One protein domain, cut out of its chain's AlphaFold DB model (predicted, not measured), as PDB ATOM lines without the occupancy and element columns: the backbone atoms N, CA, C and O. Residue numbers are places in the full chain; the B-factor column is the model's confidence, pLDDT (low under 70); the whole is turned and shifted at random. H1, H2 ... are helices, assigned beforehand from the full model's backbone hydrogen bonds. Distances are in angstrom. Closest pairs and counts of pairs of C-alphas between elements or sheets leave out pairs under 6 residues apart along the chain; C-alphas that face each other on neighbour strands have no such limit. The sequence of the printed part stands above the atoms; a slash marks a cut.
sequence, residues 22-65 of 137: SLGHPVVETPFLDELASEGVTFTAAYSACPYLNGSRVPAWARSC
ATOM      1  N   SER A  22     -21.077  88.317 -36.267       79.25
ATOM      2  CA  SER A  22     -22.189  88.820 -35.445       79.25
ATOM      3  C   SER A  22     -22.425  88.061 -34.133       79.25
ATOM      4  O   SER A  22     -23.069  88.599 -33.234       79.25
ATOM      5  N   LEU A  23     -21.875  86.851 -33.963       80.94
ATOM      6  CA  LEU A  23     -21.866  86.125 -32.682       80.94
ATOM      7  C   LEU A  23     -20.618  86.432 -31.830       80.94
ATOM      8  O   LEU A  23     -20.446  85.843 -30.764       80.94
ATOM      9  N   GLY A  24     -19.775  87.375 -32.266       80.12
ATOM     10  CA  GLY A  24     -18.618  87.858 -31.513       80.12
ATOM     11  C   GLY A  24     -17.341  87.044 -31.727       80.12
ATOM     12  O   GLY A  24     -16.493  87.002 -30.834       80.12
ATOM     13  N   HIS A  25     -17.188  86.375 -32.876       84.19
ATOM     14  CA  HIS A  25     -15.954  85.653 -33.180       84.19
ATOM     15  C   HIS A  25     -14.772  86.634 -33.363       84.19
ATOM     16  O   HIS A  25     -14.883  87.562 -34.159       84.19
ATOM     17  N   PRO A  26     -13.618  86.439 -32.692       78.56
ATOM     18  CA  PRO A  26     -12.551  87.449 -32.631       78.56
ATOM     19  C   PRO A  26     -11.727  87.633 -33.921       78.56
ATOM     20  O   PRO A  26     -10.954  88.581 -34.007       78.56
ATOM     21  N   VAL A  27     -11.831  86.712 -34.887       85.19
ATOM     22  CA  VAL A  27     -10.981  86.654 -36.103       85.19
ATOM     23  C   VAL A  27     -11.778  86.478 -37.408       85.19
ATOM     24  O   VAL A  27     -11.271  86.749 -38.490       85.19
ATOM     25  N   VAL A  28     -13.016  85.994 -37.339       85.69
ATOM     26  CA  VAL A  28     -13.812  85.580 -38.498       85.69
ATOM     27  C   VAL A  28     -14.723  86.736 -38.841       85.69
ATOM     28  O   VAL A  28     -15.628  87.070 -38.081       85.69
ATOM     29  N   GLU A  29     -14.471  87.321 -40.002       85.44
ATOM     30  CA  GLU A  29     -15.263  88.409 -40.554       85.44
ATOM     31  C   GLU A  29     -16.195  87.849 -41.630       85.44
ATOM     32  O   GLU A  29     -15.753  87.238 -42.607       85.44
ATOM     33  N   THR A  30     -17.502  88.037 -41.450       87.94
ATOM     34  CA  THR A  30     -18.535  87.510 -42.350       87.94
ATOM     35  C   THR A  30     -19.516  88.607 -42.767       87.94
ATOM     36  O   THR A  30     -20.710  88.479 -42.505       87.94
ATOM     37  N   PRO A  31     -19.059  89.668 -43.461       87.62
ATOM     38  CA  PRO A  31     -19.834  90.899 -43.644       87.62
ATOM     39  C   PRO A  31     -21.220  90.667 -44.267       87.62
ATOM     40  O   PRO A  31     -22.205  91.207 -43.777       87.62
ATOM     41  N   PHE A  32     -21.329  89.795 -45.275       90.88
ATOM     42  CA  PHE A  32     -22.609  89.491 -45.932       90.88
ATOM     43  C   PHE A  32     -23.573  88.667 -45.066       90.88
ATOM     44  O   PHE A  32     -24.788  88.820 -45.163       90.88
ATOM     45  N   LEU A  33     -23.047  87.760 -44.236       88.31
ATOM     46  CA  LEU A  33     -23.888  86.981 -43.322       88.31
ATOM     47  C   LEU A  33     -24.292  87.812 -42.107       88.31
ATOM     48  O   LEU A  33     -25.376  87.605 -41.575       88.31
ATOM     49  N   ASP A  34     -23.445  88.753 -41.695       88.44
ATOM     50  CA  ASP A  34     -23.726  89.676 -40.603       88.44
ATOM     51  C   ASP A  34     -24.787  90.708 -41.010       88.44
ATOM     52  O   ASP A  34     -25.693  90.987 -40.226       88.44
ATOM     53  N   GLU A  35     -24.754  91.192 -42.256       90.81
ATOM     54  CA  GLU A  35     -25.832  92.001 -42.838       90.81
ATOM     55  C   GLU A  35     -27.155  91.217 -42.854       90.81
ATOM     56  O   GLU A  35     -28.149  91.677 -42.287       90.81
ATOM     57  N   LEU A  36     -27.150  89.976 -43.356       89.62
ATOM     58  CA  LEU A  36     -28.337  89.112 -43.358       89.62
ATOM     59  C   LEU A  36     -28.860  88.812 -41.940       89.62
ATOM     60  O   LEU A  36     -30.069  88.731 -41.719       89.62
ATOM     61  N   ALA A  37     -27.961  88.644 -40.969       87.69
ATOM     62  CA  ALA A  37     -28.315  88.450 -39.567       87.69
ATOM     63  C   ALA A  37     -28.915  89.719 -38.938       87.69
ATOM     64  O   ALA A  37     -29.766  89.604 -38.057       87.69
ATOM     65  N   SER A  38     -28.501  90.908 -39.392       89.06
ATOM     66  CA  SER A  38     -29.030  92.196 -38.929       89.06
ATOM     67  C   SER A  38     -30.425  92.508 -39.480       89.06
ATOM     68  O   SER A  38     -31.247  93.091 -38.775       89.06
ATOM     69  N   GLU A  39     -30.717  92.077 -40.709       93.31
ATOM     70  CA  GLU A  39     -32.033  92.228 -41.342       93.31
ATOM     71  C   GLU A  39     -33.030  91.141 -40.907       93.31
ATOM     72  O   GLU A  39     -34.247  91.308 -41.026       93.31
ATOM     73  N   GLY A  40     -32.516  90.005 -40.428       89.12
ATOM     74  CA  GLY A  40     -33.282  88.805 -40.114       89.12
ATOM     75  C   GLY A  40     -33.389  88.480 -38.623       89.12
ATOM     76  O   GLY A  40     -33.350  89.334 -37.742       89.12
ATOM     77  N   VAL A  41     -33.567  87.185 -38.341       89.38
ATOM     78  CA  VAL A  41     -33.629  86.639 -36.979       89.38
ATOM     79  C   VAL A  41     -32.567  85.558 -36.823       89.38
ATOM     80  O   VAL A  41     -32.584  84.552 -37.534       89.38
ATOM     81  N   THR A  42     -31.680  85.740 -35.847       89.50
ATOM     82  CA  THR A  42     -30.604  84.792 -35.533       89.50
ATOM     83  C   THR A  42     -31.015  83.827 -34.423       89.50
ATOM     84  O   THR A  42     -31.394  84.237 -33.326       89.50
ATOM     85  N   PHE A  43     -30.885  82.523 -34.677       88.56
ATOM     86  CA  PHE A  43     -31.113  81.474 -33.680       88.56
ATOM     87  C   PHE A  43     -29.795  81.076 -33.006       88.56
ATOM     88  O   PHE A  43     -28.999  80.336 -33.576       88.56
ATOM     89  N   THR A  44     -29.578  81.518 -31.766       87.06
ATOM     90  CA  THR A  44     -28.349  81.232 -30.998       87.06
ATOM     91  C   THR A  44     -28.248  79.784 -30.500       87.06
ATOM     92  O   THR A  44     -27.158  79.313 -30.189       87.06
ATOM     93  N   ALA A  45     -29.370  79.058 -30.442       86.56
ATOM     94  CA  ALA A  45     -29.459  77.684 -29.938       86.56
ATOM     95  C   ALA A  45     -30.033  76.709 -30.989       86.56
ATOM     96  O   ALA A  45     -31.014  76.006 -30.740       86.56
ATOM     97  N   ALA A  46     -29.437  76.679 -32.186       85.25
ATOM     98  CA  ALA A  46     -29.795  75.742 -33.252       85.25
ATOM     99  C   ALA A  46     -28.867  74.509 -33.250       85.25
ATOM    100  O   ALA A  46     -27.659  74.631 -33.440       85.25
ATOM    101  N   TYR A  47     -29.428  73.308 -33.067       84.38
ATOM    102  CA  TYR A  47     -28.662  72.056 -32.987       84.38
ATOM    103  C   TYR A  47     -28.893  71.146 -34.199       84.38
ATOM    104  O   TYR A  47     -30.018  70.986 -34.674       84.38
ATOM    105  N   SER A  48     -27.830  70.478 -34.660       79.94
ATOM    106  CA  SER A  48     -27.940  69.425 -35.675       79.94
ATOM    107  C   SER A  48     -28.389  68.103 -35.049       79.94
ATOM    108  O   SER A  48     -27.817  67.638 -34.065       79.94
ATOM    109  N   ALA A  49     -29.374  67.444 -35.663       77.75
ATOM    110  CA  ALA A  49     -29.883  66.142 -35.222       77.75
ATOM    111  C   ALA A  49     -28.925  64.964 -35.507       77.75
ATOM    112  O   ALA A  49     -29.184  63.834 -35.092       77.75
ATOM    113  N   CYS A  50     -27.862  65.178 -36.283       72.25
ATOM    114  CA  CYS A  50     -26.799  64.204 -36.507       72.25
ATOM    115  C   CYS A  50     -25.511  64.963 -36.860       72.25
ATOM    116  O   CYS A  50     -25.516  65.708 -37.839       72.25
ATOM    117  N   PRO A  51     -24.414  64.798 -36.105       62.81
ATOM    118  CA  PRO A  51     -23.174  65.534 -36.346       62.81
ATOM    119  C   PRO A  51     -22.321  64.952 -37.489       62.81
ATOM    120  O   PRO A  51     -21.216  65.428 -37.716       62.81
ATOM    121  N   TYR A  52     -22.808  63.933 -38.210       70.69
ATOM    122  CA  TYR A  52     -22.109  63.339 -39.350       70.69
ATOM    123  C   TYR A  52     -22.817  63.638 -40.674       70.69
ATOM    124  O   TYR A  52     -24.048  63.608 -40.775       70.69
ATOM    125  N   LEU A  53     -22.001  63.866 -41.699       58.44
ATOM    126  CA  LEU A  53     -22.379  64.413 -42.996       58.44
ATOM    127  C   LEU A  53     -23.543  63.685 -43.685       58.44
ATOM    128  O   LEU A  53     -24.435  64.312 -44.257       58.44
ATOM    129  N   ASN A  54     -23.574  62.355 -43.597       62.59
ATOM    130  CA  ASN A  54     -24.601  61.554 -44.270       62.59
ATOM    131  C   ASN A  54     -25.974  61.647 -43.578       62.59
ATOM    132  O   ASN A  54     -27.002  61.432 -44.216       62.59
ATOM    133  N   GLY A  55     -26.009  61.987 -42.284       57.34
ATOM    134  CA  GLY A  55     -27.243  62.158 -41.515       57.34
ATOM    135  C   GLY A  55     -27.717  63.610 -41.403       57.34
ATOM    136  O   GLY A  55     -28.911  63.822 -41.175       57.34
ATOM    137  N   SER A  56     -26.816  64.589 -41.561       58.84
ATOM    138  CA  SER A  56     -27.097  66.031 -41.465       58.84
ATOM    139  C   SER A  56     -27.646  66.639 -42.760       58.84
ATOM    140  O   SER A  56     -28.498  67.522 -42.698       58.84
ATOM    141  N   ARG A  57     -27.233  66.126 -43.931       59.22
ATOM    142  CA  ARG A  57     -27.722  66.571 -45.257       59.22
ATOM    143  C   ARG A  57     -29.221  66.359 -45.461       59.22
ATOM    144  O   ARG A  57     -29.818  66.955 -46.352       59.22
ATOM    145  N   VAL A  58     -29.837  65.508 -44.640       63.53
ATOM    146  CA  VAL A  58     -31.291  65.423 -44.528       63.53
ATOM    147  C   VAL A  58     -31.718  66.355 -43.393       63.53
ATOM    148  O   VAL A  58     -31.619  65.952 -42.229       63.53
ATOM    149  N   PRO A  59     -32.202  67.577 -43.691       57.38
ATOM    150  CA  PRO A  59     -32.645  68.496 -42.653       57.38
ATOM    151  C   PRO A  59     -33.751  67.846 -41.817       57.38
ATOM    152  O   PRO A  59     -34.530  67.032 -42.322       57.38
ATOM    153  N   ALA A  60     -33.819  68.188 -40.528       61.47
ATOM    154  CA  ALA A  60     -34.679  67.506 -39.558       61.47
ATOM    155  C   ALA A  60     -36.152  67.406 -40.010       61.47
ATOM    156  O   ALA A  60     -36.781  66.361 -39.829       61.47
ATOM    157  N   TRP A  61     -36.675  68.428 -40.696       55.66
ATOM    158  CA  TRP A  61     -38.033  68.418 -41.253       55.66
ATOM    159  C   TRP A  61     -38.234  67.319 -42.315       55.66
ATOM    160  O   TRP A  61     -39.257  66.641 -42.334       55.66
ATOM    161  N   ALA A  62     -37.218  67.055 -43.141       56.88
ATOM    162  CA  ALA A  62     -37.243  66.021 -44.171       56.88
ATOM    163  C   ALA A  62     -36.988  64.607 -43.612       56.88
ATOM    164  O   ALA A  62     -37.214  63.617 -44.317       56.88
ATOM    165  N   ARG A  63     -36.523  64.485 -42.357       48.97
ATOM    166  CA  ARG A  63     -36.427  63.204 -41.634       48.97
ATOM    167  C   ARG A  63     -37.801  62.724 -41.166       48.97
ATOM    168  O   ARG A  63     -38.049  61.521 -41.206       48.97
ATOM    169  N   SER A  64     -38.713  63.642 -40.833       56.19
ATOM    170  CA  SER A  64     -40.087  63.312 -40.426       56.19
ATOM    171  C   SER A  64     -40.849  62.493 -41.480       56.19
ATOM    172  O   SER A  64     -41.701  61.687 -41.124       56.19
ATOM    173  N   CYS A  65     -40.524  62.641 -42.770       41.94
ATOM    174  CA  CYS A  65     -41.129  61.863 -43.860       41.94
ATOM    175  C   CYS A  65     -40.331  60.598 -44.241       41.94
ATOM    176  O   CYS A  65     -40.820  59.762 -44.997       41.94
TER     177      CYS A  65
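AT A GLANCE: This is residues 22 to 65 of the 137 residues of the protein "Sulfatase domain-containing protein" of Planctomycetales bacterium 4484_123 (UniProt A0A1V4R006). With little regular structure, this is an open, dumbbell-like chain: H1 at one end, the short helices H2 and H3 at the other, and residues 40 to 52 strung between them. Residues 24 to 29, before H1, stick out. The 44 printed residues, 17 of them in three named helices, are all helix by class, with no named strand. The whole is only just loose, close to extended, with a radius of gyration of the C-alphas of 13.9 A and spans of 35 by 22 by 17 A.

IN THESE COORDINATES: H1, residues 31 to 39, runs 12.5 A from C-alpha 31 at (-19.834, 90.899, -43.644). H2 is residues 53 to 56, 5.2 A; H3, residues 60 to 63, 5.1 A, ends at C-alpha 63 at (-36.427, 63.204, -41.634).

HOW THE PARTS SIT: H1 is apart from H2 and from H3. H2 and H3 meet only through their link. In H1 every O i to N i+4 pair is within hydrogen-bond range; H2 and H3 are too short for one.

THE WHOLE: The C-alphas farthest apart, Pro 26 and Cys 65, are 40.0 A apart. The printed part has no cut. H1 to H2 is a long link. Residues 51 and 53 to 65 have pLDDT under 70.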